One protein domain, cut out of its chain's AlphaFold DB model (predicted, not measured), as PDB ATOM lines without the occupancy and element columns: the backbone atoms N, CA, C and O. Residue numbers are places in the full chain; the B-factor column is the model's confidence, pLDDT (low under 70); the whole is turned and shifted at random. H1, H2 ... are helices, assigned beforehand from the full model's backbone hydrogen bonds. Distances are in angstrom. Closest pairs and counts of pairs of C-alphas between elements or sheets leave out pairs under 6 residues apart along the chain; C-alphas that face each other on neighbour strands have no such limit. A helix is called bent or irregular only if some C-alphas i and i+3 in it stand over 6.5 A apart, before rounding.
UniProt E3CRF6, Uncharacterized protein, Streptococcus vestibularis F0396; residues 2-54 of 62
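This is residues 2 to 54 of the 62 residues of an uncharacterized protein of Streptococcus vestibularis F0396 (UniProt E3CRF6). Picture an L: one long helix, H2, makes the long arm with its residues after a sharp kink near residue 23, and the short helix H1, followed at once by the first residues of H2, makes the short arm. Nothing folds back on the long arm, and there is no core. The printed part has 53 residues with two named helices, H1 then H2, and no named strand; the class is all helix. The whole is extended, with a radius of gyration of the C-alphas of 18.3 A, and flat, spanning 54 by 30 by 7 A.

Start with H2, residues 16 to 53, and look near residue 23, where it has a kink of 67 degrees. H2 is irregular there: C-alphas 21 and 24 are 8.0 A apart, and its line is a rough one. Now go back along the chain to H1, residues 6 to 14, joined to H2 by a tight link of one residue, Arg 15. H1 and H2 are close but not clearly touching; their closest C-alphas, those of Ile 12 and Ile 19, are 7.4 A apart. Their lines stand at a steep tilt of 44 degrees, opposite ways. In H1 every O i to N i+4 pair is within hydrogen-bond range; in H2 30 of 34 are.

Find C-alpha 16 at (-23.512, 48.152, -2.063); from there H2 runs 49.9 A to C-alpha 53 at (-45.844, 3.544, -0.549). H1 begins at C-alpha 6, at (-34.960, 46.475, -11.069), and measures 11.9 A to C-alpha 14.

The two C-alphas farthest apart, those of Asn 17 and Gly 54, are 54.1 A apart. Residues 21 to 54, of which 21 to 53 belong to H2, stand free. The printed part has no cut and no long link. In the B-factor column, residues 2 to 7 and 53 to 54 have pLDDT under 70; the mean of the printed part is 84.0.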
ATOM      1  N   THR A   2     -42.415  47.570 -16.364       51.88
ATOM      2  CA  THR A   2     -41.822  47.250 -15.063       51.88
ATOM      3  C   THR A   2     -41.030  45.956 -15.185       51.88
ATOM      4  O   THR A   2     -41.597  44.866 -15.217       51.88
ATOM      5  N   ILE A   3     -39.709  46.071 -15.262       59.75
ATOM      6  CA  ILE A   3     -38.813  44.939 -15.035       59.75
ATOM      7  C   ILE A   3     -38.888  44.656 -13.532       59.75
ATOM      8  O   ILE A   3     -38.357  45.418 -12.729       59.75
ATOM      9  N   LEU A   4     -39.597  43.592 -13.151       59.12
ATOM     10  CA  LEU A   4     -39.920  43.221 -11.762       59.12
ATOM     11  C   LEU A   4     -38.683  43.056 -10.841       59.12
ATOM     12  O   LEU A   4     -38.828  42.950  -9.629       59.12
ATOM     13  N   PHE A   5     -37.472  43.061 -11.409       57.50
ATOM     14  CA  PHE A   5     -36.190  42.835 -10.729       57.50
ATOM     15  C   PHE A   5     -35.333  44.095 -10.540       57.50
ATOM     16  O   PHE A   5     -34.371  44.071  -9.771       57.50
ATOM     17  N   LEU A   6     -35.679  45.205 -11.204       61.00
ATOM     18  CA  LEU A   6     -34.960  46.475 -11.069       61.00
ATOM     19  C   LEU A   6     -34.964  47.012  -9.616       61.00
ATOM     20  O   LEU A   6     -33.910  47.458  -9.183       61.00
ATOM     21  N   PRO A   7     -36.042  46.908  -8.807       67.62
ATOM     22  CA  PRO A   7     -36.046  47.459  -7.446       67.62
ATOM     23  C   PRO A   7     -35.077  46.760  -6.484       67.62
ATOM     24  O   PRO A   7     -34.382  47.422  -5.718       67.62
ATOM     25  N   ALA A   8     -34.995  45.426  -6.538       70.50
ATOM     26  CA  ALA A   8     -34.105  44.659  -5.666       70.50
ATOM     27  C   ALA A   8     -32.633  44.847  -6.064       70.50
ATOM     28  O   ALA A   8     -31.788  45.089  -5.206       70.50
ATOM     29  N   GLY A   9     -32.335  44.803  -7.369       72.88
ATOM     30  CA  GLY A   9     -30.985  45.049  -7.880       72.88
ATOM     31  C   GLY A   9     -30.505  46.483  -7.632       72.88
ATOM     32  O   GLY A   9     -29.376  46.683  -7.193       72.88
ATOM     33  N   VAL A  10     -31.372  47.482  -7.839       73.00
ATOM     34  CA  VAL A  10     -31.050  48.900  -7.597       73.00
ATOM     35  C   VAL A  10     -30.880  49.186  -6.108       73.00
ATOM     36  O   VAL A  10     -29.932  49.873  -5.741       73.00
ATOM     37  N   GLY A  11     -31.709  48.601  -5.238       77.81
ATOM     38  CA  GLY A  11     -31.554  48.744  -3.787       77.81
ATOM     39  C   GLY A  11     -30.246  48.141  -3.260       77.81
ATOM     40  O   GLY A  11     -29.598  48.721  -2.386       77.81
ATOM     41  N   ILE A  12     -29.808  47.014  -3.830       79.81
ATOM     42  CA  ILE A  12     -28.502  46.417  -3.518       79.81
ATOM     43  C   ILE A  12     -27.362  47.305  -4.028       79.81
ATOM     44  O   ILE A  12     -26.369  47.467  -3.323       79.81
ATOM     45  N   MET A  13     -27.498  47.910  -5.211       78.19
ATOM     46  CA  MET A  13     -26.493  48.826  -5.761       78.19
ATOM     47  C   MET A  13     -26.362  50.109  -4.923       78.19
ATOM     48  O   MET A  13     -25.248  50.543  -4.640       78.19
ATOM     49  N   GLU A  14     -27.477  50.677  -4.456       81.06
ATOM     50  CA  GLU A  14     -27.500  51.876  -3.604       81.06
ATOM     51  C   GLU A  14     -26.855  51.628  -2.229       81.06
ATOM     52  O   GLU A  14     -26.179  52.493  -1.672       81.06
ATOM     53  N   ARG A  15     -27.013  50.416  -1.684       79.56
ATOM     54  CA  ARG A  15     -26.439  49.997  -0.394       79.56
ATOM     55  C   ARG A  15     -25.203  49.114  -0.548       79.56
ATOM     56  O   ARG A  15     -24.775  48.497   0.427       79.56
ATOM     57  N   TRP A  16     -24.591  49.086  -1.733       81.19
ATOM     58  CA  TRP A  16     -23.512  48.152  -2.063       81.19
ATOM     59  C   TRP A  16     -22.360  48.222  -1.066       81.19
ATOM     60  O   TRP A  16     -21.868  47.193  -0.622       81.19
ATOM     61  N   ASN A  17     -21.990  49.429  -0.638       79.94
ATOM     62  CA  ASN A  17     -20.886  49.634   0.297       79.94
ATOM     63  C   ASN A  17     -21.167  49.076   1.711       79.94
ATOM     64  O   ASN A  17     -20.244  48.718   2.432       79.94
ATOM     65  N   ALA A  18     -22.440  48.978   2.107       81.00
ATOM     66  CA  ALA A  18     -22.846  48.360   3.372       81.00
ATOM     67  C   ALA A  18     -22.981  46.830   3.257       81.00
ATOM     68  O   ALA A  18     -22.772  46.107   4.231       81.00
ATOM     69  N   ILE A  19     -23.328  46.333   2.066       80.69
ATOM     70  CA  ILE A  19     -23.543  44.907   1.789       80.69
ATOM     71  C   ILE A  19     -22.215  44.193   1.495       80.69
ATOM     72  O   ILE A  19     -22.010  43.068   1.945       80.69
ATOM     73  N   SER A  20     -21.296  44.847   0.779       80.81
ATOM     74  CA  SER A  20     -20.026  44.276   0.312       80.81
ATOM     75  C   SER A  20     -19.147  43.767   1.456       80.81
ATOM     76  O   SER A  20     -18.539  42.706   1.329       80.81
ATOM     77  N   ALA A  21     -19.154  44.455   2.602       87.56
ATOM     78  CA  ALA A  21     -18.437  44.047   3.812       87.56
ATOM     79  C   ALA A  21     -18.870  42.665   4.337       87.56
ATOM     80  O   ALA A  21     -18.089  41.973   4.982       87.56
ATOM     81  N   ASN A  22     -20.102  42.250   4.033       87.62
ATOM     82  CA  ASN A  22     -20.708  41.005   4.498       87.62
ATOM     83  C   ASN A  22     -21.078  40.065   3.340       87.62
ATOM     84  O   ASN A  22     -21.890  39.158   3.510       87.62
ATOM     85  N   ILE A  23     -20.480  40.232   2.156       87.12
ATOM     86  CA  ILE A  23     -20.855  39.424   0.988       87.12
ATOM     87  C   ILE A  23     -20.575  37.928   1.200       87.12
ATOM     88  O   ILE A  23     -21.386  37.082   0.830       87.12
ATOM     89  N   VAL A  24     -19.463  37.600   1.862       89.19
ATOM     90  CA  VAL A  24     -19.062  36.219   2.162       89.19
ATOM     91  C   VAL A  24     -20.078  35.520   3.079       89.19
ATOM     92  O   VAL A  24     -20.575  34.463   2.684       89.19
ATOM     93  N   PRO A  25     -20.456  36.071   4.253       91.69
ATOM     94  CA  PRO A  25     -21.480  35.444   5.086       91.69
ATOM     95  C   PRO A  25     -22.852  35.388   4.401       91.69
ATOM     96  O   PRO A  25     -23.555  34.394   4.563       91.69
ATOM     97  N   ILE A  26     -23.224  36.383   3.586       90.81
ATOM     98  CA  ILE A  26     -24.481  36.359   2.815       90.81
ATOM     99  C   ILE A  26     -24.504  35.175   1.840       90.81
ATOM    100  O   ILE A  26     -25.470  34.414   1.818       90.81
ATOM    101  N   ILE A  27     -23.432  34.977   1.068       91.94
ATOM    102  CA  ILE A  27     -23.316  33.845   0.139       91.94
ATOM    103  C   ILE A  27     -23.376  32.517   0.900       91.94
ATOM    104  O   ILE A  27     -24.060  31.594   0.463       91.94
ATOM    105  N   LEU A  28     -22.711  32.423   2.052       94.88
ATOM    106  CA  LEU A  28     -22.709  31.213   2.873       94.88
ATOM    107  C   LEU A  28     -24.117  30.864   3.379       94.88
ATOM    108  O   LEU A  28     -24.519  29.704   3.310       94.88
ATOM    109  N   ILE A  29     -24.895  31.863   3.811       95.12
ATOM    110  CA  ILE A  29     -26.297  31.681   4.220       95.12
ATOM    111  C   ILE A  29     -27.155  31.222   3.037       95.12
ATOM    112  O   ILE A  29     -27.935  30.284   3.184       95.12
ATOM    113  N   ILE A  30     -26.999  31.840   1.862       94.44
ATOM    114  CA  ILE A  30     -27.759  31.470   0.658       94.44
ATOM    115  C   ILE A  30     -27.442  30.029   0.249       94.44
ATOM    116  O   ILE A  30     -28.356  29.236   0.033       94.44
ATOM    117  N   MET A  31     -26.161  29.665   0.197       95.88
ATOM    118  CA  MET A  31     -25.728  28.304  -0.127       95.88
ATOM    119  C   MET A  31     -26.258  27.289   0.888       95.88
ATOM    120  O   MET A  31     -26.793  26.253   0.496       95.88
ATOM    121  N   GLY A  32     -26.177  27.600   2.184       95.88
ATOM    122  CA  GLY A  32     -26.721  26.751   3.242       95.88
ATOM    123  C   GLY A  32     -28.233  26.563   3.116       95.88
ATOM    124  O   GLY A  32     -28.723  25.438   3.192       95.88
ATOM    125  N   ALA A  33     -28.971  27.641   2.849       96.06
ATOM    126  CA  ALA A  33     -30.414  27.594   2.644       96.06
ATOM    127  C   ALA A  33     -30.796  26.748   1.419       96.06
ATOM    128  O   ALA A  33     -31.744  25.964   1.492       96.06
ATOM    129  N   LEU A  34     -30.055  26.860   0.312       96.19
ATOM    130  CA  LEU A  34     -30.282  26.046  -0.885       96.19
ATOM    131  C   LEU A  34     -30.076  24.555  -0.604       96.19
ATOM    132  O   LEU A  34     -30.947  23.746  -0.926       96.19
ATOM    133  N   VAL A  35     -28.966  24.193   0.044       97.00
ATOM    134  CA  VAL A  35     -28.681  22.798   0.410       97.00
ATOM    135  C   VAL A  35     -29.756  22.258   1.349       97.00
ATOM    136  O   VAL A  35     -30.272  21.167   1.118       97.00
ATOM    137  N   LEU A  36     -30.147  23.030   2.367       96.94
ATOM    138  CA  LEU A  36     -31.163  22.616   3.331       96.94
ATOM    139  C   LEU A  36     -32.510  22.348   2.650       96.94
ATOM    140  O   LEU A  36     -33.133  21.335   2.943       96.94
ATOM    141  N   ASN A  37     -32.931  23.186   1.698       96.31
ATOM    142  CA  ASN A  37     -34.158  22.943   0.933       96.31
ATOM    143  C   ASN A  37     -34.107  21.613   0.171       96.31
ATOM    144  O   ASN A  37     -35.043  20.822   0.262       96.31
ATOM    145  N   ILE A  38     -33.007  21.337  -0.535       96.00
ATOM    146  CA  ILE A  38     -32.844  20.080  -1.281       96.00
ATOM    147  C   ILE A  38     -32.870  18.880  -0.325       96.00
ATOM    148  O   ILE A  38     -33.558  17.895  -0.593       96.00
ATOM    149  N   VAL A  39     -32.165  18.969   0.806       97.19
ATOM    150  CA  VAL A  39     -32.129  17.907   1.823       97.19
ATOM    151  C   VAL A  39     -33.514  17.663   2.414       97.19
ATOM    152  O   VAL A  39     -33.936  16.515   2.505       97.19
ATOM    153  N   VAL A  40     -34.247  18.718   2.777       97.06
ATOM    154  CA  VAL A  40     -35.606  18.599   3.324       97.06
ATOM    155  C   VAL A  40     -36.529  17.923   2.318       97.06
ATOM    156  O   VAL A  40     -37.231  16.989   2.689       97.06
ATOM    157  N   ILE A  41     -36.486  18.325   1.044       95.44
ATOM    158  CA  ILE A  41     -37.277  17.678  -0.011       95.44
ATOM    159  C   ILE A  41     -36.909  16.195  -0.114       95.44
ATOM    160  O   ILE A  41     -37.800  15.351  -0.095       95.44
ATOM    161  N   ALA A  42     -35.618  15.856  -0.171       94.12
ATOM    162  CA  ALA A  42     -35.171  14.468  -0.262       94.12
ATOM    163  C   ALA A  42     -35.643  13.626   0.935       94.12
ATOM    164  O   ALA A  42     -36.164  12.528   0.749       94.12
ATOM    165  N   VAL A  43     -35.515  14.151   2.156       94.81
ATOM    166  CA  VAL A  43     -35.966  13.480   3.382       94.81
ATOM    167  C   VAL A  43     -37.476  13.283   3.371       94.81
ATOM    168  O   VAL A  43     -37.941  12.186   3.658       94.81
ATOM    169  N   VAL A  44     -38.242  14.315   3.011       94.38
ATOM    170  CA  VAL A  44     -39.707  14.240   2.938       94.38
ATOM    171  C   VAL A  44     -40.144  13.229   1.885       94.38
ATOM    172  O   VAL A  44     -41.009  12.407   2.168       94.38
ATOM    173  N   VAL A  45     -39.522  13.226   0.705       92.56
ATOM    174  CA  VAL A  45     -39.812  12.239  -0.345       92.56
ATOM    175  C   VAL A  45     -39.518  10.829   0.155       92.56
ATOM    176  O   VAL A  45     -40.384   9.967   0.069       92.56
ATOM    177  N   VAL A  46     -38.339  10.583   0.733       88.75
ATOM    178  CA  VAL A  46     -37.992   9.258   1.275       88.75
ATOM    179  C   VAL A  46     -38.951   8.848   2.393       88.75
ATOM    180  O   VAL A  46     -39.363   7.691   2.440       88.75
ATOM    181  N   PHE A  47     -39.332   9.779   3.269       89.44
ATOM    182  CA  PHE A  47     -40.293   9.528   4.335       89.44
ATOM    183  C   PHE A  47     -41.659   9.141   3.774       89.44
ATOM    184  O   PHE A  47     -42.208   8.123   4.181       89.44
ATOM    185  N   ILE A  48     -42.185   9.905   2.813       89.56
ATOM    186  CA  ILE A  48     -43.473   9.616   2.174       89.56
ATOM    187  C   ILE A  48     -43.430   8.250   1.492       89.56
ATOM    188  O   ILE A  48     -44.324   7.440   1.723       89.56
ATOM    189  N   LYS A  49     -42.372   7.956   0.725       85.56
ATOM    190  CA  LYS A  49     -42.206   6.652   0.071       85.56
ATOM    191  C   LYS A  49     -42.215   5.513   1.092       85.56
ATOM    192  O   LYS A  49     -42.998   4.580   0.975       85.56
ATOM    193  N   LYS A  50     -41.418   5.611   2.157       83.56
ATOM    194  CA  LYS A  50     -41.358   4.560   3.187       83.56
ATOM    195  C   LYS A  50     -42.642   4.427   4.005       83.56
ATOM    196  O   LYS A  50     -42.983   3.320   4.407       83.56
ATOM    197  N   HIS A  51     -43.321   5.535   4.291       83.00
ATOM    198  CA  HIS A  51     -44.479   5.550   5.183       83.00
ATOM    199  C   HIS A  51     -45.794   5.210   4.472       83.00
ATOM    200  O   HIS A  51     -46.643   4.558   5.069       83.00
ATOM    201  N   PHE A  52     -45.968   5.643   3.219       79.25
ATOM    202  CA  PHE A  52     -47.222   5.481   2.476       79.25
ATOM    203  C   PHE A  52     -47.127   4.506   1.303       79.25
ATOM    204  O   PHE A  52     -48.104   3.812   1.035       79.25
ATOM    205  N   GLU A  53     -45.995   4.448   0.600       68.56
ATOM    206  CA  GLU A  53     -45.844   3.544  -0.549       68.56
ATOM    207  C   GLU A  53     -45.368   2.137  -0.131       68.56
ATOM    208  O   GLU A  53     -45.709   1.156  -0.792       68.56
ATOM    209  N   GLY A  54     -44.669   2.025   1.007       63.12
ATOM    210  CA  GLY A  54     -44.042   0.782   1.470       63.12
ATOM    211  C   GLY A  54     -42.750   0.475   0.704       63.12
ATOM    212  O   GLY A  54     -42.525   0.997  -0.387       63.12
TER     213      GLY A  54